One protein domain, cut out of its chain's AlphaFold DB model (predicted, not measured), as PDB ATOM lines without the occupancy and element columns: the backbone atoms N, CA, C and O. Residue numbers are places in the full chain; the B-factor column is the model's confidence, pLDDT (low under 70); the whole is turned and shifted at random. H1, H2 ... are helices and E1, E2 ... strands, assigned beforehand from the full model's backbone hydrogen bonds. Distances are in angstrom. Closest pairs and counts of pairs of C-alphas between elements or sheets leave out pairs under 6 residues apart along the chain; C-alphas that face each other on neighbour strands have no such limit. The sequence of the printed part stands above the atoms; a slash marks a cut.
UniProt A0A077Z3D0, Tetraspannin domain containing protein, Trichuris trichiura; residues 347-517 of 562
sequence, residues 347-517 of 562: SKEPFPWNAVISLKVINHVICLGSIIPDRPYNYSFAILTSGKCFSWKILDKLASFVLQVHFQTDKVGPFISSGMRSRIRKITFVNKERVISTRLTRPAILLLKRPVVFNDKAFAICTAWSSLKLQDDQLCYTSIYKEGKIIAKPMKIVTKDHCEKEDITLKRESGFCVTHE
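AT A GLANCE: This is residues 347 to 517 of the 562 residues of the protein "Tetraspannin domain containing protein" of Trichuris trichiura (UniProt A0A077Z3D0). A closed barrel of six strands, E1 to E6, has the short helices H1 and H2 outside it, while a long twisted hairpin, E7 and E8, reaches away from the barrel as an arm. E9 pairs with the far part of E8, where H4 and H5 also lie, and residues 464 to 469 of the link from barrel to arm stand free. The printed part has 171 residues with five named helices and nine named strands, in the order E1 E2 E3 H1 H2 E4 E5 H3 E6 E7 E8 H4 H5 E9; both sheets are antiparallel and the class is mixed. The whole is compact, with a radius of gyration of the C-alphas of 16.6 A and spans of 43 by 41 by 35 A.

HOW THE PARTS SIT: Round the barrel run E1 (residues 354 to 359), E2 (365 to 372), E3 (379 to 386), E6 (443 to 453), E5 (420 to 429), E4 (403 to 407) and back to E1. Within hydrogen-bond range are N 355 and O 369 of E1 and E2, 2.8 A, N 370 and O 384 of E2 and E3, 2.8 A, N 383 and O 446 of E3 and E6, 2.9 A, N 428 and O 445 of E5 and E6, 2.9 A, N 405 and O 422 of E4 and E5, 2.8 A, and N 356 and O 406 of E1 and E4, 2.8 A. E1, E2 and E3 form a meander, each strand the antiparallel neighbour of the one before. E5 bends by 68 degrees at residue 425 and E6 by 96 degrees at residue 450. H1 (387 to 390) and H2 (393 to 402) are on the barrel, outside it, at heights of 6.2 A and 7.0 A. H1 touches H3 (436 to 440), the closest C-alphas being Lys 388 and Leu 440, 4.6 A. In the strongly twisted sheet, E8 (485 to 494) is the inner strand between E7 (475 to 482) and E9 (513 to 516): N 478 and O 489 are 2.9 A apart, N 492 and O 515 2.9 A. The closest C-alphas of E2 and E7, Leu 368 and Tyr 481, are 7.7 A apart. H4 (496 to 502) only grazes this sheet; it and H5 (504 to 508) only just touch, only at the corner, with 3 pairs of C-alphas within 8 A, the closest being Glu 500 and Lys 507, 5.9 A. Every O i to N i+4 pair is within range in H4, but 3 of 6 in H2, 0 of 1 in H3, with 0 of 2 O i to N i+3 pairs, and 0 of 1 in H5, with 2 of 2; H1 is too short for such a pair.

IN THESE COORDINATES: E1 begins at C-alpha 354, (-40.499, -44.015, 8.598), and E9 ends at C-alpha 516, (-41.238, -63.304, 4.930). From first to last C-alpha E8 measures 27.4 A, E5 24.3 A, E6 22.9 A, E3 and E7 21.6 A each, and H2 13.2 A.

THE WHOLE: The C-alphas of Arg 450 and Lys 501, the two farthest apart, are 44.9 A apart. The printed part has no cut; the links E4 to E5 and E6 to E7 are long. The mean pLDDT of the printed part is 83.2, and 22 residues are under 70, among them 393 to 397 and 431 to 441.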
ATOM      1  N   SER A 347     -32.016 -49.935  -1.383       68.43
ATOM      2  CA  SER A 347     -31.106 -49.436  -0.359       68.43
ATOM      3  C   SER A 347     -31.346 -50.136   0.985       68.43
ATOM      4  O   SER A 347     -32.469 -50.426   1.393       68.43
ATOM      5  N   LYS A 348     -30.263 -50.400   1.729       73.71
ATOM      6  CA  LYS A 348     -30.342 -50.873   3.127       73.71
ATOM      7  C   LYS A 348     -30.761 -49.760   4.102       73.71
ATOM      8  O   LYS A 348     -30.715 -49.963   5.317       73.71
ATOM      9  N   GLU A 349     -31.091 -48.578   3.592       79.67
ATOM     10  CA  GLU A 349     -31.408 -47.401   4.390       79.67
ATOM     11  C   GLU A 349     -32.877 -47.425   4.838       79.67
ATOM     12  O   GLU A 349     -33.727 -48.042   4.195       79.67
ATOM     13  N   PRO A 350     -33.212 -46.789   5.974       82.88
ATOM     14  CA  PRO A 350     -34.600 -46.666   6.386       82.88
ATOM     15  C   PRO A 350     -35.392 -45.860   5.358       82.88
ATOM     16  O   PRO A 350     -34.934 -44.824   4.877       82.88
ATOM     17  N   PHE A 351     -36.631 -46.275   5.103       91.27
ATOM     18  CA  PHE A 351     -37.524 -45.479   4.277       91.27
ATOM     19  C   PHE A 351     -37.730 -44.070   4.857       91.27
ATOM     20  O   PHE A 351     -37.930 -43.925   6.068       91.27
ATOM     21  N   PRO A 352     -37.756 -43.032   4.012       92.28
ATOM     22  CA  PRO A 352     -37.882 -41.638   4.443       92.28
ATOM     23  C   PRO A 352     -39.237 -41.332   5.098       92.28
ATOM     24  O   PRO A 352     -39.339 -40.439   5.935       92.28
ATOM     25  N   TRP A 353     -40.284 -42.104   4.802       94.40
ATOM     26  CA  TRP A 353     -41.574 -42.001   5.493       94.40
ATOM     27  C   TRP A 353     -41.600 -42.682   6.866       94.40
ATOM     28  O   TRP A 353     -42.615 -42.589   7.556       94.40
ATOM     29  N   ASN A 354     -40.531 -43.363   7.293       94.67
ATOM     30  CA  ASN A 354     -40.499 -44.015   8.598       94.67
ATOM     31  C   ASN A 354     -40.504 -42.988   9.736       94.67
ATOM     32  O   ASN A 354     -39.687 -42.068   9.800       94.67
ATOM     33  N   ALA A 355     -41.394 -43.213  10.694       95.14
ATOM     34  CA  ALA A 355     -41.458 -42.486  11.945       95.14
ATOM     35  C   ALA A 355     -41.278 -43.455  13.119       95.14
ATOM     36  O   ALA A 355     -41.820 -44.558  13.122       95.14
ATOM     37  N   VAL A 356     -40.538 -43.042  14.143       94.81
ATOM     38  CA  VAL A 356     -40.318 -43.833  15.360       94.81
ATOM     39  C   VAL A 356     -41.012 -43.161  16.530       94.81
ATOM     40  O   VAL A 356     -40.726 -42.011  16.854       94.81
ATOM     41  N   ILE A 357     -41.906 -43.879  17.195       94.17
ATOM     42  CA  ILE A 357     -42.631 -43.398  18.369       94.17
ATOM     43  C   ILE A 357     -41.897 -43.904  19.602       94.17
ATOM     44  O   ILE A 357     -41.774 -45.112  19.807       94.17
ATOM     45  N   SER A 358     -41.408 -42.988  20.436       92.56
ATOM     46  CA  SER A 358     -40.612 -43.325  21.615       92.56
ATOM     47  C   SER A 358     -41.092 -42.604  22.874       92.56
ATOM     48  O   SER A 358     -41.777 -41.574  22.824       92.56
ATOM     49  N   LEU A 359     -40.707 -43.146  24.030       88.45
ATOM     50  CA  LEU A 359     -40.832 -42.469  25.315       88.45
ATOM     51  C   LEU A 359     -39.846 -41.299  25.378       88.45
ATOM     52  O   LEU A 359     -38.637 -41.491  25.307       88.45
ATOM     53  N   LYS A 360     -40.351 -40.091  25.617       86.59
ATOM     54  CA  LYS A 360     -39.578 -38.843  25.671       86.59
ATOM     55  C   LYS A 360     -38.399 -38.880  26.650       86.59
ATOM     56  O   LYS A 360     -37.377 -38.259  26.387       86.59
ATOM     57  N   VAL A 361     -38.562 -39.548  27.797       81.94
ATOM     58  CA  VAL A 361     -37.576 -39.526  28.894       81.94
ATOM     59  C   VAL A 361     -36.422 -40.495  28.648       81.94
ATOM     60  O   VAL A 361     -35.277 -40.143  28.898       81.94
ATOM     61  N   ILE A 362     -36.720 -41.699  28.153       84.51
ATOM     62  CA  ILE A 362     -35.734 -42.784  28.019       84.51
ATOM     63  C   ILE A 362     -35.431 -43.159  26.564       84.51
ATOM     64  O   ILE A 362     -34.718 -44.126  26.336       84.51
ATOM     65  N   ASN A 363     -36.011 -42.457  25.580       85.02
ATOM     66  CA  ASN A 363     -35.949 -42.758  24.139       85.02
ATOM     67  C   ASN A 363     -36.230 -44.233  23.791       85.02
ATOM     68  O   ASN A 363     -35.775 -44.746  22.770       85.02
ATOM     69  N   HIS A 364     -36.989 -44.928  24.638       86.42
ATOM     70  CA  HIS A 364     -37.380 -46.306  24.396       86.42
ATOM     71  C   HIS A 364     -38.449 -46.328  23.309       86.42
ATOM     72  O   HIS A 364     -39.503 -45.704  23.463       86.42
ATOM     73  N   VAL A 365     -38.145 -47.004  22.205       90.57
ATOM     74  CA  VAL A 365     -39.043 -47.147  21.059       90.57
ATOM     75  C   VAL A 365     -40.217 -48.030  21.450       90.57
ATOM     76  O   VAL A 365     -40.029 -49.151  21.905       90.57
ATOM     77  N   ILE A 366     -41.422 -47.498  21.275       89.90
ATOM     78  CA  ILE A 366     -42.677 -48.208  21.529       89.90
ATOM     79  C   ILE A 366     -43.192 -48.814  20.230       89.90
ATOM     80  O   ILE A 366     -43.620 -49.960  20.208       89.90
ATOM     81  N   CYS A 367     -43.175 -48.020  19.160       93.65
ATOM     82  CA  CYS A 367     -43.771 -48.379  17.886       93.65
ATOM     83  C   CYS A 367     -43.099 -47.665  16.719       93.65
ATOM     84  O   CYS A 367     -42.432 -46.641  16.884       93.65
ATOM     85  N   LEU A 368     -43.360 -48.186  15.526       94.65
ATOM     86  CA  LEU A 368     -43.109 -47.504  14.267       94.65
ATOM     87  C   LEU A 368     -44.392 -46.832  13.757       94.65
ATOM     88  O   LEU A 368     -45.499 -47.110  14.220       94.65
ATOM     89  N   GLY A 369     -44.227 -45.900  12.832       95.60
ATOM     90  CA  GLY A 369     -45.277 -45.152  12.160       95.60
ATOM     91  C   GLY A 369     -44.835 -44.762  10.754       95.60
ATOM     92  O   GLY A 369     -43.661 -44.897  10.406       95.60
ATOM     93  N   SER A 370     -45.762 -44.235   9.966       95.58
ATOM     94  CA  SER A 370     -45.500 -43.724   8.623       95.58
ATOM     95  C   SER A 370     -45.985 -42.287   8.504       95.58
ATOM     96  O   SER A 370     -47.095 -41.964   8.924       95.58
ATOM     97  N   ILE A 371     -45.160 -41.410   7.943       95.35
ATOM     98  CA  ILE A 371     -45.559 -40.040   7.616       95.35
ATOM     99  C   ILE A 371     -46.583 -40.123   6.484       95.35
ATOM    100  O   ILE A 371     -46.267 -40.651   5.424       95.35
ATOM    101  N   ILE A 372     -47.796 -39.615   6.697       93.70
ATOM    102  CA  ILE A 372     -48.858 -39.582   5.678       93.70
ATOM    103  C   ILE A 372     -49.105 -38.144   5.225       93.70
ATOM    104  O   ILE A 372     -48.878 -37.227   6.015       93.70
ATOM    105  N   PRO A 373     -49.544 -37.895   3.984       89.02
ATOM    106  CA  PRO A 373     -49.858 -36.544   3.547       89.02
ATOM    107  C   PRO A 373     -51.106 -36.050   4.289       89.02
ATOM    108  O   PRO A 373     -52.152 -36.687   4.245       89.02
ATOM    109  N   ASP A 374     -50.998 -34.919   4.990       81.43
ATOM    110  CA  ASP A 374     -52.167 -34.226   5.558       81.43
ATOM    111  C   ASP A 374     -52.842 -33.358   4.480       81.43
ATOM    112  O   ASP A 374     -54.059 -33.202   4.452       81.43
ATOM    113  N   ARG A 375     -52.037 -32.766   3.583       71.79
ATOM    114  CA  ARG A 375     -52.428 -31.738   2.603       71.79
ATOM    115  C   ARG A 375     -51.431 -31.703   1.431       71.79
ATOM    116  O   ARG A 375     -50.333 -32.238   1.591       71.79
ATOM    117  N   PRO A 376     -51.740 -31.035   0.298       75.04
ATOM    118  CA  PRO A 376     -50.814 -30.850  -0.831       75.04
ATOM    119  C   PRO A 376     -49.712 -29.813  -0.518       75.04
ATOM    120  O   PRO A 376     -49.487 -28.864  -1.262       75.04
ATOM    121  N   TYR A 377     -49.049 -29.952   0.630       76.73
ATOM    122  CA  TYR A 377     -47.960 -29.083   1.069       76.73
ATOM    123  C   TYR A 377     -46.671 -29.884   1.240       76.73
ATOM    124  O   TYR A 377     -46.701 -31.086   1.483       76.73
ATOM    125  N   ASN A 378     -45.530 -29.190   1.222       88.15
ATOM    126  CA  ASN A 378     -44.204 -29.773   1.474       88.15
ATOM    127  C   ASN A 378     -43.962 -30.088   2.963       88.15
ATOM    128  O   ASN A 378     -42.845 -29.956   3.466       88.15
ATOM    129  N   TYR A 379     -45.018 -30.412   3.706       88.84
ATOM    130  CA  TYR A 379     -44.946 -30.798   5.101       88.84
ATOM    131  C   TYR A 379     -46.157 -31.645   5.507       88.84
ATOM    132  O   TYR A 379     -47.227 -31.550   4.910       88.84
ATOM    133  N   SER A 380     -46.017 -32.422   6.582       92.41
ATOM    134  CA  SER A 380     -47.127 -33.166   7.181       92.41
ATOM    135  C   SER A 380     -47.175 -33.037   8.700       92.41
ATOM    136  O   SER A 380     -46.155 -33.105   9.384       92.41
ATOM    137  N   PHE A 381     -48.382 -32.893   9.246       93.22
ATOM    138  CA  PHE A 381     -48.644 -33.002  10.682       93.22
ATOM    139  C   PHE A 381     -49.057 -34.409  11.115       93.22
ATOM    140  O   PHE A 381     -49.247 -34.624  12.310       93.22
ATOM    141  N   ALA A 382     -49.224 -35.345  10.187       94.77
ATOM    142  CA  ALA A 382     -49.903 -36.604  10.431       94.77
ATOM    143  C   ALA A 382     -48.951 -37.798  10.288       94.77
ATOM    144  O   ALA A 382     -48.268 -37.970   9.279       94.77
ATOM    145  N   ILE A 383     -48.940 -38.644  11.317       95.43
ATOM    146  CA  ILE A 383     -48.260 -39.941  11.320       95.43
ATOM    147  C   ILE A 383     -49.318 -41.023  11.475       95.43
ATOM    148  O   ILE A 383     -50.065 -41.012  12.451       95.43
ATOM    149  N   LEU A 384     -49.366 -41.970  10.553       94.92
ATOM    150  CA  LEU A 384     -50.166 -43.179  10.692       94.92
ATOM    151  C   LEU A 384     -49.395 -44.186  11.553       94.92
ATOM    152  O   LEU A 384     -48.203 -44.398  11.345       94.92
ATOM    153  N   THR A 385     -50.042 -44.790  12.543       94.37
ATOM    154  CA  THR A 385     -49.483 -45.867  13.372       94.37
ATOM    155  C   THR A 385     -50.555 -46.900  13.759       94.37
ATOM    156  O   THR A 385     -51.736 -46.699  13.482       94.37
ATOM    157  N   SER A 386     -50.177 -48.030  14.359       90.07
ATOM    158  CA  SER A 386     -51.149 -49.006  14.864       90.07
ATOM    159  C   SER A 386     -51.796 -48.480  16.146       90.07
ATOM    160  O   SER A 386     -51.130 -47.949  17.036       90.07
ATOM    161  N   GLY A 387     -53.105 -48.660  16.298       87.41
ATOM    162  CA  GLY A 387     -53.817 -48.356  17.538       87.41
ATOM    163  C   GLY A 387     -53.368 -49.230  18.707       87.41
ATOM    164  O   GLY A 387     -53.452 -48.800  19.861       87.41
ATOM    165  N   LYS A 388     -52.795 -50.409  18.434       85.99
ATOM    166  CA  LYS A 388     -52.210 -51.300  19.446       85.99
ATOM    167  C   LYS A 388     -51.070 -50.646  20.221       85.99
ATOM    168  O   LYS A 388     -50.899 -50.938  21.409       85.99
ATOM    169  N   CYS A 389     -50.371 -49.695  19.597       88.92
ATOM    170  CA  CYS A 389     -49.325 -48.881  20.219       88.92
ATOM    171  C   CYS A 389     -49.811 -48.111  21.451       88.92
ATOM    172  O   CYS A 389     -49.018 -47.779  22.330       88.92
ATOM    173  N   PHE A 390     -51.119 -47.857  21.543       85.58
ATOM    174  CA  PHE A 390     -51.745 -47.115  22.640       85.58
ATOM    175  C   PHE A 390     -52.728 -47.966  23.448       85.58
ATOM    176  O   PHE A 390     -53.541 -47.447  24.209       85.58
ATOM    177  N   SER A 391     -52.633 -49.294  23.338       73.23
ATOM    178  CA  SER A 391     -53.479 -50.258  24.056       73.23
ATOM    179  C   SER A 391     -53.516 -50.051  25.577       73.23
ATOM    180  O   SER A 391     -54.491 -50.405  26.251       73.23
ATOM    181  N   TRP A 392     -52.479 -49.434  26.142       72.21
ATOM    182  CA  TRP A 392     -52.418 -49.110  27.556       72.21
ATOM    183  C   TRP A 392     -53.234 -47.842  27.799       72.21
ATOM    184  O   TRP A 392     -52.810 -46.753  27.432       72.21
ATOM    185  N   LYS A 393     -54.376 -47.960  28.493       62.08
ATOM    186  CA  LYS A 393     -55.293 -46.840  28.823       62.08
ATOM    187  C   LYS A 393     -54.608 -45.584  29.391       62.08
ATOM    188  O   LYS A 393     -55.179 -44.497  29.346       62.08
ATOM    189  N   ILE A 394     -53.428 -45.749  29.986       62.79
ATOM    190  CA  ILE A 394     -52.615 -44.671  30.557       62.79
ATOM    191  C   ILE A 394     -51.906 -43.867  29.451       62.79
ATOM    192  O   ILE A 394     -51.804 -42.646  29.568       62.79
ATOM    193  N   LEU A 395     -51.479 -44.519  28.365       65.61
ATOM    194  CA  LEU A 395     -50.786 -43.881  27.248       65.61
ATOM    195  C   LEU A 395     -51.699 -42.924  26.481       65.61
ATOM    196  O   LEU A 395     -51.249 -41.830  26.198       65.61
ATOM    197  N   ASP A 396     -52.977 -43.234  26.243       62.48
ATOM    198  CA  ASP A 396     -53.879 -42.320  25.510       62.48
ATOM    199  C   ASP A 396     -53.956 -40.915  26.133       62.48
ATOM    200  O   ASP A 396     -53.885 -39.900  25.437       62.48
ATOM    201  N   LYS A 397     -54.087 -40.841  27.464       68.16
ATOM    202  CA  LYS A 397     -54.217 -39.563  28.186       68.16
ATOM    203  C   LYS A 397     -52.884 -38.847  28.375       68.16
ATOM    204  O   LYS A 397     -52.856 -37.622  28.451       68.16
ATOM    205  N   LEU A 398     -51.793 -39.603  28.478       77.97
ATOM    206  CA  LEU A 398     -50.457 -39.065  28.734       77.97
ATOM    207  C   LEU A 398     -49.593 -38.972  27.472       77.97
ATOM    208  O   LEU A 398     -48.474 -38.470  27.548       77.97
ATOM    209  N   ALA A 399     -50.096 -39.398  26.312       74.44
ATOM    210  CA  ALA A 399     -49.324 -39.506  25.080       74.44
ATOM    211  C   ALA A 399     -48.670 -38.182  24.689       74.44
ATOM    212  O   ALA A 399     -47.488 -38.145  24.368       74.44
ATOM    213  N   SER A 400     -49.404 -37.075  24.787       74.99
ATOM    214  CA  SER A 400     -48.885 -35.744  24.452       74.99
ATOM    215  C   SER A 400     -47.760 -35.260  25.382       74.99
ATOM    216  O   SER A 400     -47.009 -34.345  25.021       74.99
ATOM    217  N   PHE A 401     -47.627 -35.863  26.570       79.80
ATOM    218  CA  PHE A 401     -46.611 -35.544  27.574       79.80
ATOM    219  C   PHE A 401     -45.430 -36.515  27.555       79.80
ATOM    220  O   PHE A 401     -44.285 -36.094  27.743       79.80
ATOM    221  N   VAL A 402     -45.713 -37.800  27.338       86.15
ATOM    222  CA  VAL A 402     -44.768 -38.904  27.524       86.15
ATOM    223  C   VAL A 402     -44.172 -39.375  26.201       86.15
ATOM    224  O   VAL A 402     -43.062 -39.898  26.205       86.15
ATOM    225  N   LEU A 403     -44.855 -39.162  25.074       91.06
ATOM    226  CA  LEU A 403     -44.428 -39.656  23.768       91.06
ATOM    227  C   LEU A 403     -43.870 -38.548  22.879       91.06
ATOM    228  O   LEU A 403     -44.295 -37.389  22.914       91.06
ATOM    229  N   GLN A 404     -42.928 -38.942  22.034       93.45
ATOM    230  CA  GLN A 404     -42.417 -38.130  20.942       93.45
ATOM    231  C   GLN A 404     -42.242 -38.995  19.696       93.45
ATOM    232  O   GLN A 404     -42.087 -40.212  19.781       93.45
ATOM    233  N   VAL A 405     -42.277 -38.347  18.540       94.67
ATOM    234  CA  VAL A 405     -42.038 -38.969  17.245       94.67
ATOM    235  C   VAL A 405     -40.692 -38.494  16.721       94.67
ATOM    236  O   VAL A 405     -40.429 -37.291  16.709       94.67
ATOM    237  N   HIS A 406     -39.858 -39.433  16.292       93.71
ATOM    238  CA  HIS A 406     -38.613 -39.185  15.580       93.71
ATOM    239  C   HIS A 406     -38.801 -39.493  14.095       93.71
ATOM    240  O   HIS A 406     -39.475 -40.457  13.745       93.71
ATOM    241  N   PHE A 407     -38.200 -38.683  13.236       91.07
ATOM    242  CA  PHE A 407     -38.170 -38.855  11.782       91.07
ATOM    243  C   PHE A 407     -36.798 -38.400  11.262       91.07
ATOM    244  O   PHE A 407     -36.048 -37.759  12.001       91.07
ATOM    245  N   GLN A 408     -36.446 -38.739  10.016       86.96
ATOM    246  CA  GLN A 408     -35.095 -38.531   9.453       86.96
ATOM    247  C   GLN A 408     -33.997 -39.264  10.244       86.96
ATOM    248  O   GLN A 408     -32.931 -38.708  10.519       86.96
ATOM    249  N   THR A 409     -34.274 -40.489  10.694       84.05
ATOM    250  CA  THR A 409     -33.345 -41.243  11.538       84.05
ATOM    251  C   THR A 409     -33.326 -42.724  11.198       84.05
ATOM    252  O   THR A 409     -34.362 -43.357  11.029       84.05
ATOM    253  N   ASP A 410     -32.115 -43.261  11.137       82.80
ATOM    254  CA  ASP A 410     -31.796 -44.682  11.067       82.80
ATOM    255  C   ASP A 410     -31.546 -45.292  12.452       82.80
ATOM    256  O   ASP A 410     -31.587 -46.512  12.597       82.80
ATOM    257  N   LYS A 411     -31.282 -44.450  13.461       82.22
ATOM    258  CA  LYS A 411     -30.829 -44.837  14.798       82.22
ATOM    259  C   LYS A 411     -31.645 -44.155  15.880       82.22
ATOM    260  O   LYS A 411     -31.508 -42.952  16.119       82.22
ATOM    261  N   VAL A 412     -32.405 -44.954  16.614       76.03
ATOM    262  CA  VAL A 412     -33.106 -44.526  17.826       76.03
ATOM    263  C   VAL A 412     -32.766 -45.515  18.925       76.03
ATOM    264  O   VAL A 412     -32.782 -46.711  18.706       76.03
ATOM    265  N   GLY A 413     -32.428 -45.032  20.108       73.51
ATOM    266  CA  GLY A 413     -32.073 -45.855  21.248       73.51
ATOM    267  C   GLY A 413     -31.947 -45.007  22.511       73.51
ATOM    268  O   GLY A 413     -32.003 -43.776  22.436       73.51
ATOM    269  N   PRO A 414     -31.739 -45.640  23.679       64.97
ATOM    270  CA  PRO A 414     -31.797 -44.957  24.973       64.97
ATOM    271  C   PRO A 414     -30.871 -43.738  25.094       64.97
ATOM    272  O   PRO A 414     -31.215 -42.758  25.751       64.97
ATOM    273  N   PHE A 415     -29.740 -43.757  24.381       66.29
ATOM    274  CA  PHE A 415     -28.715 -42.707  24.413       66.29
ATOM    275  C   PHE A 415     -28.409 -42.086  23.047       66.29
ATOM    276  O   PHE A 415     -27.580 -41.187  22.948       66.29
ATOM    277  N   ILE A 416     -29.059 -42.558  21.983       64.95
ATOM    278  CA  ILE A 416     -28.755 -42.157  20.610       64.95
ATOM    279  C   ILE A 416     -30.081 -41.911  19.914       64.95
ATOM    280  O   ILE A 416     -30.863 -42.831  19.721       64.95
ATOM    281  N   SER A 417     -30.342 -40.676  19.506       68.29
ATOM    282  CA  SER A 417     -31.299 -40.466  18.427       68.29
ATOM    283  C   SER A 417     -30.676 -39.520  17.417       68.29
ATOM    284  O   SER A 417     -30.389 -38.371  17.758       68.29
ATOM    285  N   SER A 418     -30.501 -39.981  16.185       71.05
ATOM    286  CA  SER A 418     -30.333 -39.066  15.056       71.05
ATOM    287  C   SER A 418     -31.708 -38.488  14.666       71.05
ATOM    288  O   SER A 418     -32.738 -38.909  15.198       71.05
ATOM    289  N   GLY A 419     -31.736 -37.475  13.801       82.34
ATOM    290  CA  GLY A 419     -32.970 -36.963  13.195       82.34
ATOM    291  C   GLY A 419     -33.756 -35.912  13.984       82.34
ATOM    292  O   GLY A 419     -33.364 -35.428  15.050       82.34
ATOM    293  N   MET A 420     -34.889 -35.527  13.404       87.95
ATOM    294  CA  MET A 420     -35.802 -34.523  13.940       87.95
ATOM    295  C   MET A 420     -36.802 -35.158  14.908       87.95
ATOM    296  O   MET A 420     -37.164 -36.326  14.788       87.95
ATOM    297  N   ARG A 421     -37.263 -34.367  15.882       91.67
ATOM    298  CA  ARG A 421     -38.224 -34.806  16.902       91.67
ATOM    299  C   ARG A 421     -39.434 -33.882  16.929       91.67
ATOM    300  O   ARG A 421     -39.284 -32.660  16.972       91.67
ATOM    301  N   SER A 422     -40.628 -34.456  17.001       92.74
ATOM    302  CA  SER A 422     -41.872 -33.714  17.215       92.74
ATOM    303  C   SER A 422     -42.698 -34.349  18.326       92.74
ATOM    304  O   SER A 422     -42.699 -35.561  18.523       92.74
ATOM    305  N   ARG A 423     -43.391 -33.517  19.104       92.66
ATOM    306  CA  ARG A 423     -44.291 -34.002  20.159       92.66
ATOM    307  C   ARG A 423     -45.651 -34.316  19.560       92.66
ATOM    308  O   ARG A 423     -46.095 -33.615  18.653       92.66
ATOM    309  N   ILE A 424     -46.350 -35.282  20.142       92.13
ATOM    310  CA  ILE A 424     -47.729 -35.582  19.762       92.13
ATOM    311  C   ILE A 424     -48.652 -34.489  20.330       92.13
ATOM    312  O   ILE A 424     -48.612 -34.157  21.517       92.13
ATOM    313  N   ARG A 425     -49.465 -33.885  19.463       89.44
ATOM    314  CA  ARG A 425     -50.551 -32.956  19.803       89.44
ATOM    315  C   ARG A 425     -51.805 -33.725  20.206       89.44
ATOM    316  O   ARG A 425     -52.375 -33.428  21.251       89.44
ATOM    317  N   LYS A 426     -52.228 -34.682  19.378       88.90
ATOM    318  CA  LYS A 426     -53.478 -35.443  19.525       88.90
ATOM    319  C   LYS A 426     -53.318 -36.817  18.873       88.90
ATOM    320  O   LYS A 426     -52.591 -36.942  17.894       88.90
ATOM    321  N   ILE A 427     -54.001 -37.819  19.416       88.68
ATOM    322  CA  ILE A 427     -54.128 -39.153  18.822       88.68
ATOM    323  C   ILE A 427     -55.586 -39.335  18.410       88.68
ATOM    324  O   ILE A 427     -56.490 -39.087  19.212       88.68
ATOM    325  N   THR A 428     -55.812 -39.766  17.176       87.42
ATOM    326  CA  THR A 428     -57.139 -40.048  16.628       87.42
ATOM    327  C   THR A 428     -57.157 -41.475  16.100       87.42
ATOM    328  O   THR A 428     -56.319 -41.830  15.288       87.42
ATOM    329  N   PHE A 429     -58.106 -42.301  16.527       85.11
ATOM    330  CA  PHE A 429     -58.264 -43.661  16.000       85.11
ATOM    331  C   PHE A 429     -59.215 -43.653  14.802       85.11
ATOM    332  O   PHE A 429     -60.280 -43.030  14.881       85.11
ATOM    333  N   VAL A 430     -58.838 -44.337  13.720       78.66
ATOM    334  CA  VAL A 430     -59.652 -44.464  12.504       78.66
ATOM    335  C   VAL A 430     -60.840 -45.389  12.794       78.66
ATOM    336  O   VAL A 430     -60.666 -46.466  13.362       78.66
ATOM    337  N   ASN A 431     -62.047 -44.949  12.421       67.92
ATOM    338  CA  ASN A 431     -63.342 -45.585  12.692       67.92
ATOM    339  C   ASN A 431     -63.689 -45.702  14.201       67.92
ATOM    340  O   ASN A 431     -63.218 -46.573  14.935       67.92
ATOM    341  N   LYS A 432     -64.549 -44.797  14.690       55.73
ATOM    342  CA  LYS A 432     -64.920 -44.635  16.114       55.73
ATOM    343  C   LYS A 432     -66.110 -45.482  16.575       55.73
ATOM    344  O   LYS A 432     -66.605 -45.252  17.687       55.73
ATOM    345  N   GLU A 433     -66.585 -46.451  15.789       57.29
ATOM    346  CA  GLU A 433     -67.697 -47.295  16.238       57.29
ATOM    347  C   GLU A 433     -67.369 -47.973  17.579       57.29
ATOM    348  O   GLU A 433     -66.267 -48.495  17.779       57.29
ATOM    349  N   ARG A 434     -68.318 -47.861  18.524       48.50
ATOM    350  CA  ARG A 434     -68.153 -47.827  19.997       48.50
ATOM    351  C   ARG A 434     -67.637 -49.112  20.661       48.50
ATOM    352  O   ARG A 434     -67.622 -49.188  21.891       48.50
ATOM    353  N   VAL A 435     -67.208 -50.117  19.912       52.60
ATOM    354  CA  VAL A 435     -66.828 -51.403  20.493       52.60
ATOM    355  C   VAL A 435     -65.407 -51.307  21.063       52.60
ATOM    356  O   VAL A 435     -64.420 -51.147  20.353       52.60
ATOM    357  N   ILE A 436     -65.289 -51.349  22.393       55.91
ATOM    358  CA  ILE A 436     -64.007 -51.204  23.109       55.91
ATOM    359  C   ILE A 436     -63.010 -52.307  22.711       55.91
ATOM    360  O   ILE A 436     -61.808 -52.051  22.693       55.91
ATOM    361  N   SER A 437     -63.488 -53.508  22.364       51.96
ATOM    362  CA  SER A 437     -62.629 -54.637  21.986       51.96
ATOM    363  C   SER A 437     -61.934 -54.455  20.636       51.96
ATOM    364  O   SER A 437     -60.859 -55.006  20.444       51.96
ATOM    365  N   THR A 438     -62.477 -53.640  19.729       54.90
ATOM    366  CA  THR A 438     -61.915 -53.443  18.384       54.90
ATOM    367  C   THR A 438     -60.917 -52.290  18.310       54.90
ATOM    368  O   THR A 438     -60.409 -51.992  17.239       54.90
ATOM    369  N   ARG A 439     -60.622 -51.595  19.420       54.69
ATOM    370  CA  ARG A 439     -59.632 -50.498  19.408       54.69
ATOM    371  C   ARG A 439     -58.204 -50.980  19.164       54.69
ATOM    372  O   ARG A 439     -57.400 -50.217  18.651       54.69
ATOM    373  N   LEU A 440     -57.899 -52.216  19.556       59.09
ATOM    374  CA  LEU A 440     -56.536 -52.747  19.545       59.09
ATOM    375  C   LEU A 440     -56.024 -53.079  18.146       59.09
ATOM    376  O   LEU A 440     -54.818 -53.139  17.968       59.09
ATOM    377  N   THR A 441     -56.912 -53.268  17.175       66.17
ATOM    378  CA  THR A 441     -56.537 -53.655  15.811       66.17
ATOM    379  C   THR A 441     -56.620 -52.503  14.815       66.17
ATOM    380  O   THR A 441     -56.205 -52.670  13.678       66.17
ATOM    381  N   ARG A 442     -57.151 -51.335  15.207       76.39
ATOM    382  CA  ARG A 442     -57.437 -50.207  14.299       76.39
ATOM    383  C   ARG A 442     -56.234 -49.279  14.116       76.39
ATOM    384  O   ARG A 442     -55.458 -49.144  15.055       76.39
ATOM    385  N   PRO A 443     -56.117 -48.545  12.997       86.89
ATOM    386  CA  PRO A 443     -55.114 -47.495  12.844       86.89
ATOM    387  C   PRO A 443     -55.334 -46.344  13.813       86.89
ATOM    388  O   PRO A 443     -56.465 -45.963  14.130       86.89
ATOM    389  N   ALA A 444     -54.234 -45.723  14.205       90.32
ATOM    390  CA  ALA A 444     -54.198 -44.449  14.891       90.32
ATOM    391  C   ALA A 444     -53.442 -43.425  14.039       90.32
ATOM    392  O   ALA A 444     -52.388 -43.707  13.486       90.32
ATOM    393  N   ILE A 445     -53.969 -42.212  13.964       93.05
ATOM    394  CA  ILE A 445     -53.323 -41.047  13.372       93.05
ATOM    395  C   ILE A 445     -52.818 -40.173  14.518       93.05
ATOM    396  O   ILE A 445     -53.589 -39.733  15.377       93.05
ATOM    397  N   LEU A 446     -51.515 -39.917  14.536       94.16
ATOM    398  CA  LEU A 446     -50.869 -38.995  15.459       94.16
ATOM    399  C   LEU A 446     -50.745 -37.646  14.777       94.16
ATOM    400  O   LEU A 446     -50.050 -37.509  13.775       94.16
ATOM    401  N   LEU A 447     -51.386 -36.641  15.358       93.32
ATOM    402  CA  LEU A 447     -51.192 -35.256  14.965       93.32
ATOM    403  C   LEU A 447     -50.012 -34.695  15.744       93.32
ATOM    404  O   LEU A 447     -49.983 -34.772  16.973       93.32
ATOM    405  N   LEU A 448     -49.046 -34.124  15.042       94.20
ATOM    406  CA  LEU A 448     -47.820 -33.571  15.596       94.20
ATOM    407  C   LEU A 448     -47.999 -32.104  16.015       94.20
ATOM    408  O   LEU A 448     -48.824 -31.375  15.472       94.20
ATOM    409  N   LYS A 449     -47.209 -31.647  16.994       90.45
ATOM    410  CA  LYS A 449     -47.142 -30.221  17.374       90.45
ATOM    411  C   LYS A 449     -46.311 -29.400  16.387       90.45
ATOM    412  O   LYS A 449     -46.631 -28.246  16.150       90.45
ATOM    413  N   ARG A 450     -45.241 -29.989  15.846       91.12
ATOM    414  CA  ARG A 450     -44.420 -29.420  14.766       91.12
ATOM    415  C   ARG A 450     -44.540 -30.317  13.535       91.12
ATOM    416  O   ARG A 450     -44.453 -31.535  13.727       91.12
ATOM    417  N   PRO A 451     -44.727 -29.763  12.330       92.23
ATOM    418  CA  PRO A 451     -44.859 -30.578  11.136       92.23
ATOM    419  C   PRO A 451     -43.517 -31.220  10.764       92.23
ATOM    420  O   PRO A 451     -42.448 -30.694  11.084       92.23
ATOM    421  N   VAL A 452     -43.579 -32.349  10.069       91.68
ATOM    422  CA  VAL A 452     -42.455 -32.907   9.320       91.68
ATOM    423  C   VAL A 452     -42.327 -32.097   8.040       91.68
ATOM    424  O   VAL A 452     -43.216 -32.167   7.201       91.68
ATOM    425  N   VAL A 453     -41.262 -31.312   7.899       90.97
ATOM    426  CA  VAL A 453     -40.960 -30.611   6.643       90.97
ATOM    427  C   VAL A 453     -40.317 -31.609   5.689       90.97
ATOM    428  O   VAL A 453     -39.368 -32.289   6.080       90.97
ATOM    429  N   PHE A 454     -40.847 -31.713   4.471       90.54
ATOM    430  CA  PHE A 454     -40.376 -32.691   3.502       90.54
ATOM    431  C   PHE A 454     -38.999 -32.316   2.946       90.54
ATOM    432  O   PHE A 454     -38.760 -31.163   2.582       90.54
ATOM    433  N   ASN A 455     -38.105 -33.300   2.891       88.82
ATOM    434  CA  ASN A 455     -36.770 -33.233   2.303       88.82
ATOM    435  C   ASN A 455     -36.337 -34.626   1.804       88.82
ATOM    436  O   ASN A 455     -37.126 -35.568   1.813       88.82
ATOM    437  N   ASP A 456     -35.075 -34.754   1.405       86.45
ATOM    438  CA  ASP A 456     -34.420 -35.997   0.977       86.45
ATOM    439  C   ASP A 456     -34.467 -37.129   2.025       86.45
ATOM    440  O   ASP A 456     -34.427 -38.304   1.675       86.45
ATOM    441  N   LYS A 457     -34.579 -36.798   3.318       89.17
ATOM    442  CA  LYS A 457     -34.545 -37.762   4.438       89.17
ATOM    443  C   LYS A 457     -35.897 -38.027   5.086       89.17
ATOM    444  O   LYS A 457     -36.007 -38.933   5.913       89.17
ATOM    445  N   ALA A 458     -36.900 -37.205   4.798       91.08
ATOM    446  CA  ALA A 458     -38.259 -37.408   5.259       91.08
ATOM    447  C   ALA A 458     -39.269 -36.844   4.276       91.08
ATOM    448  O   ALA A 458     -39.314 -35.642   4.045       91.08
ATOM    449  N   PHE A 459     -40.154 -37.703   3.795       91.19
ATOM    450  CA  PHE A 459     -41.325 -37.326   3.017       91.19
ATOM    451  C   PHE A 459     -42.463 -38.302   3.302       91.19
ATOM    452  O   PHE A 459     -42.255 -39.343   3.923       91.19
ATOM    453  N   ALA A 460     -43.688 -37.939   2.930       92.61
ATOM    454  CA  ALA A 460     -44.853 -38.767   3.207       92.61
ATOM    455  C   ALA A 460     -44.969 -39.956   2.241       92.61
ATOM    456  O   ALA A 460     -44.693 -39.817   1.052       92.61
ATOM    457  N   ILE A 461     -45.436 -41.103   2.741       91.82
ATOM    458  CA  ILE A 461     -45.806 -42.240   1.893       91.82
ATOM    459  C   ILE A 461     -47.085 -41.920   1.111       91.82
ATOM    460  O   ILE A 461     -48.003 -41.283   1.634       91.82
ATOM    461  N   CYS A 462     -47.165 -42.384  -0.136       87.79
ATOM    462  CA  CYS A 462     -48.395 -42.316  -0.915       87.79
ATOM    463  C   CYS A 462     -49.493 -43.165  -0.259       87.79
ATOM    464  O   CYS A 462     -49.234 -44.248   0.268       87.79
ATOM    465  N   THR A 463     -50.734 -42.688  -0.314       83.12
ATOM    466  CA  THR A 463     -51.888 -43.476   0.130       83.12
ATOM    467  C   THR A 463     -52.498 -44.199  -1.065       83.12
ATOM    468  O   THR A 463     -52.606 -43.639  -2.155       83.12
ATOM    469  N   ALA A 464     -52.846 -45.470  -0.876       81.77
ATOM    470  CA  ALA A 464     -53.513 -46.255  -1.903       81.77
ATOM    471  C   ALA A 464     -54.998 -45.884  -1.996       81.77
ATOM    472  O   ALA A 464     -55.641 -45.555  -0.995       81.77
ATOM    473  N   TRP A 465     -55.541 -45.997  -3.203       76.95
ATOM    474  CA  TRP A 465     -56.972 -45.889  -3.456       76.95
ATOM    475  C   TRP A 465     -57.698 -47.074  -2.817       76.95
ATOM    476  O   TRP A 465     -57.172 -48.188  -2.795       76.95
ATOM    477  N   SER A 466     -58.931 -46.862  -2.359       75.36
ATOM    478  CA  SER A 466     -59.758 -47.914  -1.747       75.36
ATOM    479  C   SER A 466     -60.035 -49.100  -2.685       75.36
ATOM    480  O   SER A 466     -60.318 -50.202  -2.224       75.36
ATOM    481  N   SER A 467     -59.928 -48.891  -4.001       79.60
ATOM    482  CA  SER A 467     -60.138 -49.900  -5.043       79.60
ATOM    483  C   SER A 467     -58.877 -50.667  -5.457       79.60
ATOM    484  O   SER A 467     -58.967 -51.519  -6.344       79.60
ATOM    485  N   LEU A 468     -57.706 -50.366  -4.882       81.05
ATOM    486  CA  LEU A 468     -56.458 -51.033  -5.251       81.05
ATOM    487  C   LEU A 468     -56.524 -52.522  -4.880       81.05
ATOM    488  O   LEU A 468     -56.675 -52.880  -3.713       81.05
ATOM    489  N   LYS A 469     -56.380 -53.395  -5.882       83.21
ATOM    490  CA  LYS A 469     -56.260 -54.842  -5.686       83.21
ATOM    491  C   LYS A 469     -54.786 -55.224  -5.669       83.21
ATOM    492  O   LYS A 469     -54.085 -54.994  -6.651       83.21
ATOM    493  N   LEU A 470     -54.341 -55.796  -4.557       83.77
ATOM    494  CA  LEU A 470     -53.009 -56.379  -4.434       83.77
ATOM    495  C   LEU A 470     -52.965 -57.714  -5.188       83.77
ATOM    496  O   LEU A 470     -53.933 -58.473  -5.134       83.77
ATOM    497  N   GLN A 471     -51.872 -57.971  -5.908       86.33
ATOM    498  CA  GLN A 471     -51.648 -59.248  -6.590       86.33
ATOM    499  C   GLN A 471     -50.873 -60.201  -5.676       86.33
ATOM    500  O   GLN A 471     -50.046 -59.761  -4.874       86.33
ATOM    501  N   ASP A 472     -51.131 -61.500  -5.803       85.64
ATOM    502  CA  ASP A 472     -50.336 -62.517  -5.116       85.64
ATOM    503  C   ASP A 472     -48.894 -62.515  -5.623       85.64
ATOM    504  O   ASP A 472     -48.625 -62.131  -6.762       85.64
ATOM    505  N   ASP A 473     -47.964 -62.907  -4.755       86.75
ATOM    506  CA  ASP A 473     -46.517 -62.910  -4.993       86.75
ATOM    507  C   ASP A 473     -45.903 -61.525  -5.271       86.75
ATOM    508  O   ASP A 473     -44.699 -61.408  -5.513       86.75
ATOM    509  N   GLN A 474     -46.691 -60.448  -5.164       87.52
ATOM    510  CA  GLN A 474     -46.181 -59.090  -5.271       87.52
ATOM    511  C   GLN A 474     -45.235 -58.788  -4.100       87.52
ATOM    512  O   GLN A 474     -45.593 -58.917  -2.925       87.52
ATOM    513  N   LEU A 475     -44.015 -58.354  -4.427       86.62
ATOM    514  CA  LEU A 475     -43.012 -57.969  -3.441       86.62
ATOM    515  C   LEU A 475     -43.398 -56.635  -2.784       86.62
ATOM    516  O   LEU A 475     -43.654 -55.634  -3.451       86.62
ATOM    517  N   CYS A 476     -43.412 -56.625  -1.462       89.48
ATOM    518  CA  CYS A 476     -43.616 -55.472  -0.600       89.48
ATOM    519  C   CYS A 476     -42.449 -55.337   0.369       89.48
ATOM    520  O   CYS A 476     -41.649 -56.252   0.540       89.48
ATOM    521  N   TYR A 477     -42.366 -54.198   1.048       89.83
ATOM    522  CA  TYR A 477     -41.314 -53.941   2.023       89.83
ATOM    523  C   TYR A 477     -41.919 -53.498   3.348       89.83
ATOM    524  O   TYR A 477     -42.924 -52.787   3.399       89.83
ATOM    525  N   THR A 478     -41.291 -53.920   4.437       90.36
ATOM    526  CA  THR A 478     -41.643 -53.505   5.794       90.36
ATOM    527  C   THR A 478     -40.440 -52.880   6.482       90.36
ATOM    528  O   THR A 478     -39.298 -53.215   6.170       90.36
ATOM    529  N   SER A 479     -40.701 -52.037   7.473       91.59
ATOM    530  CA  SER A 479     -39.682 -51.508   8.376       91.59
ATOM    531  C   SER A 479     -39.712 -52.268   9.700       91.59
ATOM    532  O   SER A 479     -40.766 -52.440  10.318       91.59
ATOM    533  N   ILE A 480     -38.549 -52.700  10.171       90.45
ATOM    534  CA  ILE A 480     -38.383 -53.378  11.458       90.45
ATOM    535  C   ILE A 480     -37.383 -52.590  12.286       90.45
ATOM    536  O   ILE A 480     -36.355 -52.154  11.779       90.45
ATOM    537  N   TYR A 481     -37.671 -52.425  13.572       89.86
ATOM    538  CA  TYR A 481     -36.721 -51.859  14.514       89.86
ATOM    539  C   TYR A 481     -35.988 -52.990  15.246       89.86
ATOM    540  O   TYR A 481     -36.611 -53.768  15.966       89.86
ATOM    541  N   LYS A 482     -34.668 -53.096  15.055       89.54
ATOM    542  CA  LYS A 482     -33.803 -54.100  15.694       89.54
ATOM    543  C   LYS A 482     -32.490 -53.453  16.130       89.54
ATOM    544  O   LYS A 482     -31.881 -52.713  15.366       89.54
ATOM    545  N   GLU A 483     -32.063 -53.719  17.367       87.05
ATOM    546  CA  GLU A 483     -30.762 -53.270  17.909       87.05
ATOM    547  C   GLU A 483     -30.499 -51.757  17.751       87.05
ATOM    548  O   GLU A 483     -29.401 -51.311  17.422       87.05
ATOM    549  N   GLY A 484     -31.533 -50.940  17.971       86.50
ATOM    550  CA  GLY A 484     -31.424 -49.484  17.869       86.50
ATOM    551  C   GLY A 484     -31.427 -48.939  16.441       86.50
ATOM    552  O   GLY A 484     -31.235 -47.738  16.261       86.50
ATOM    553  N   LYS A 485     -31.637 -49.793  15.435       90.03
ATOM    554  CA  LYS A 485     -31.679 -49.423  14.020       90.03
ATOM    555  C   LYS A 485     -33.006 -49.789  13.375       90.03
ATOM    556  O   LYS A 485     -33.632 -50.781  13.745       90.03
ATOM    557  N   ILE A 486     -33.412 -49.004  12.385       89.49
ATOM    558  CA  ILE A 486     -34.524 -49.350  11.495       89.49
ATOM    559  C   ILE A 486     -33.943 -50.026  10.255       89.49
ATOM    560  O   ILE A 486     -33.067 -49.464   9.604       89.49
ATOM    561  N   ILE A 487     -34.429 -51.221   9.934       88.99
ATOM    562  CA  ILE A 487     -34.036 -51.995   8.754       88.99
ATOM    563  C   ILE A 487     -35.262 -52.273   7.886       88.99
ATOM    564  O   ILE A 487     -36.333 -52.591   8.407       88.99
ATOM    565  N   ALA A 488     -35.109 -52.161   6.568       88.71
ATOM    566  CA  ALA A 488     -36.125 -52.585   5.613       88.71
ATOM    567  C   ALA A 488     -36.002 -54.093   5.351       88.71
ATOM    568  O   ALA A 488     -34.891 -54.620   5.253       88.71
ATOM    569  N   LYS A 489     -37.130 -54.800   5.237       88.49
ATOM    570  CA  LYS A 489     -37.159 -56.206   4.820       88.49
ATOM    571  C   LYS A 489     -38.179 -56.447   3.703       88.49
ATOM    572  O   LYS A 489     -39.303 -55.955   3.832       88.49
ATOM    573  N   PRO A 490     -37.821 -57.225   2.666       87.66
ATOM    574  CA  PRO A 490     -38.753 -57.635   1.625       87.66
ATOM    575  C   PRO A 490     -39.726 -58.705   2.135       87.66
ATOM    576  O   PRO A 490     -39.374 -59.541   2.968       87.66
ATOM    577  N   MET A 491     -40.950 -58.667   1.625       88.51
ATOM    578  CA  MET A 491     -42.073 -59.541   1.958       88.51
ATOM    579  C   MET A 491     -42.850 -59.867   0.692       88.51
ATOM    580  O   MET A 491     -42.966 -59.008  -0.174       88.51
ATOM    581  N   LYS A 492     -43.446 -61.051   0.596       90.33
ATOM    582  CA  LYS A 492     -44.343 -61.388  -0.519       90.33
ATOM    583  C   LYS A 492     -45.787 -61.301  -0.064       90.33
ATOM    584  O   LYS A 492     -46.101 -61.796   1.014       90.33
ATOM    585  N   ILE A 493     -46.641 -60.654  -0.853       88.72
ATOM    586  CA  ILE A 493     -48.088 -60.663  -0.631       88.72
ATOM    587  C   ILE A 493     -48.624 -62.056  -0.933       88.72
ATOM    588  O   ILE A 493     -48.232 -62.690  -1.909       88.72
ATOM    589  N   VAL A 494     -49.529 -62.520  -0.083       89.00
ATOM    590  CA  VAL A 494     -50.108 -63.851  -0.156       89.00
ATOM    591  C   VAL A 494     -51.626 -63.762  -0.020       89.00
ATOM    592  O   VAL A 494     -52.140 -62.965   0.774       89.00
ATOM    593  N   THR A 495     -52.342 -64.599  -0.780       84.81
ATOM    594  CA  THR A 495     -53.809 -64.672  -0.738       84.81
ATOM    595  C   THR A 495     -54.341 -64.800   0.682       84.81
ATOM    596  O   THR A 495     -53.782 -65.495   1.540       84.81
ATOM    597  N   LYS A 496     -55.522 -64.217   0.900       83.70
ATOM    598  CA  LYS A 496     -56.293 -64.445   2.123       83.70
ATOM    599  C   LYS A 496     -56.528 -65.941   2.365       83.70
ATOM    600  O   LYS A 496     -56.373 -66.398   3.489       83.70
ATOM    601  N   ASP A 497     -56.800 -66.710   1.311       85.80
ATOM    602  CA  ASP A 497     -57.041 -68.154   1.393       85.80
ATOM    603  C   ASP A 497     -55.834 -68.940   1.913       85.80
ATOM    604  O   ASP A 497     -55.997 -69.881   2.687       85.80
ATOM    605  N   HIS A 498     -54.615 -68.577   1.504       86.92
ATOM    606  CA  HIS A 498     -53.403 -69.193   2.041       86.92
ATOM    607  C   HIS A 498     -53.223 -68.843   3.522       86.92
ATOM    608  O   HIS A 498     -52.914 -69.707   4.335       86.92
ATOM    609  N   CYS A 499     -53.521 -67.605   3.900       84.82
ATOM    610  CA  CYS A 499     -53.442 -67.159   5.284       84.82
ATOM    611  C   CYS A 499     -54.455 -67.836   6.214       84.82
ATOM    612  O   CYS A 499     -54.129 -68.248   7.323       84.82
ATOM    613  N   GLU A 500     -55.694 -67.987   5.746       85.91
ATOM    614  CA  GLU A 500     -56.773 -68.639   6.490       85.91
ATOM    615  C   GLU A 500     -56.551 -70.148   6.671       85.91
ATOM    616  O   GLU A 500     -57.186 -70.752   7.541       85.91
ATOM    617  N   LYS A 501     -55.681 -70.759   5.851       87.99
ATOM    618  CA  LYS A 501     -55.227 -72.147   6.027       87.99
ATOM    619  C   LYS A 501     -54.208 -72.273   7.159       87.99
ATOM    620  O   LYS A 501     -54.268 -73.262   7.881       87.99
ATOM    621  N   GLU A 502     -53.328 -71.286   7.319       83.82
ATOM    622  CA  GLU A 502     -52.305 -71.256   8.373       83.82
ATOM    623  C   GLU A 502     -52.894 -70.855   9.738       83.82
ATOM    624  O   GLU A 502     -52.612 -71.495  10.749       83.82
ATOM    625  N   ASP A 503     -53.767 -69.839   9.780       80.47
ATOM    626  CA  ASP A 503     -54.417 -69.389  11.016       80.47
ATOM    627  C   ASP A 503     -55.889 -68.996  10.796       80.47
ATOM    628  O   ASP A 503     -56.238 -67.970  10.208       80.47
ATOM    629  N   ILE A 504     -56.787 -69.813  11.355       78.98
ATOM    630  CA  ILE A 504     -58.243 -69.636  11.272       78.98
ATOM    631  C   ILE A 504     -58.695 -68.316  11.922       78.98
ATOM    632  O   ILE A 504     -59.746 -67.779  11.559       78.98
ATOM    633  N   THR A 505     -57.938 -67.767  12.878       77.06
ATOM    634  CA  THR A 505     -58.298 -66.513  13.560       77.06
ATOM    635  C   THR A 505     -58.255 -65.306  12.620       77.06
ATOM    636  O   THR A 505     -59.073 -64.392  12.775       77.06
ATOM    637  N   LEU A 506     -57.431 -65.365  11.568       72.61
ATOM    638  CA  LEU A 506     -57.297 -64.320  10.548       72.61
ATOM    639  C   LEU A 506     -58.543 -64.174   9.662       72.61
ATOM    640  O   LEU A 506     -58.729 -63.140   9.025       72.61
ATOM    641  N   LYS A 507     -59.471 -65.145   9.679       72.05
ATOM    642  CA  LYS A 507     -60.745 -65.067   8.934       72.05
ATOM    643  C   LYS A 507     -61.563 -63.821   9.261       72.05
ATOM    644  O   LYS A 507     -62.287 -63.315   8.402       72.05
ATOM    645  N   ARG A 508     -61.495 -63.372  10.520       71.66
ATOM    646  CA  ARG A 508     -62.296 -62.258  11.052       71.66
ATOM    647  C   ARG A 508     -61.615 -60.901  10.923       71.66
ATOM    648  O   ARG A 508     -62.266 -59.892  11.188       71.66
ATOM    649  N   GLU A 509     -60.340 -60.870  10.561       67.67
ATOM    650  CA  GLU A 509     -59.584 -59.630  10.457       67.67
ATOM    651  C   GLU A 509     -59.660 -59.072   9.031       67.67
ATOM    652  O   GLU A 509     -59.675 -59.803   8.041       67.67
ATOM    653  N   SER A 510     -59.770 -57.749   8.923       70.35
ATOM    654  CA  SER A 510     -59.668 -57.038   7.650       70.35
ATOM    655  C   SER A 510     -58.195 -56.790   7.336       70.35
ATOM    656  O   SER A 510     -57.511 -56.173   8.152       70.35
ATOM    657  N   GLY A 511     -57.717 -57.228   6.170       76.09
ATOM    658  CA  GLY A 511     -56.337 -56.995   5.748       76.09
ATOM    659  C   GLY A 511     -55.867 -57.897   4.613       76.09
ATOM    660  O   GLY A 511     -56.663 -58.608   4.001       76.09
ATOM    661  N   PHE A 512     -54.562 -57.856   4.355       76.84
ATOM    662  CA  PHE A 512     -53.855 -58.730   3.421       76.84
ATOM    663  C   PHE A 512     -52.713 -59.426   4.147       76.84
ATOM    664  O   PHE A 512     -52.193 -58.920   5.140       76.84
ATOM    665  N   CYS A 513     -52.313 -60.579   3.636       86.47
ATOM    666  CA  CYS A 513     -51.259 -61.359   4.243       86.47
ATOM    667  C   CYS A 513     -49.940 -61.187   3.524       86.47
ATOM    668  O   CYS A 513     -49.894 -60.990   2.312       86.47
ATOM    669  N   VAL A 514     -48.867 -61.262   4.303       87.79
ATOM    670  CA  VAL A 514     -47.512 -61.222   3.781       87.79
ATOM    671  C   VAL A 514     -46.678 -62.318   4.421       87.79
ATOM    672  O   VAL A 514     -46.765 -62.543   5.628       87.79
ATOM    673  N   THR A 515     -45.852 -62.981   3.625       87.55
ATOM    674  CA  THR A 515     -44.873 -63.955   4.106       87.55
ATOM    675  C   THR A 515     -43.477 -63.374   3.984       87.55
ATOM    676  O   THR A 515     -43.128 -62.755   2.973       87.55
ATOM    677  N   HIS A 516     -42.663 -63.582   5.015       83.69
ATOM    678  CA  HIS A 516     -41.238 -63.304   4.930       83.69
ATOM    679  C   HIS A 516     -40.603 -64.332   4.003       83.69
ATOM    680  O   HIS A 516     -40.788 -65.534   4.188       83.69
ATOM    681  N   GLU A 517     -39.850 -63.862   3.014       75.42
ATOM    682  CA  GLU A 517     -38.972 -64.735   2.249       75.42
ATOM    683  C   GLU A 517     -37.831 -65.139   3.185       75.42
ATOM    684  O   GLU A 517     -36.877 -64.394   3.409       75.42
TER     685      GLU A 517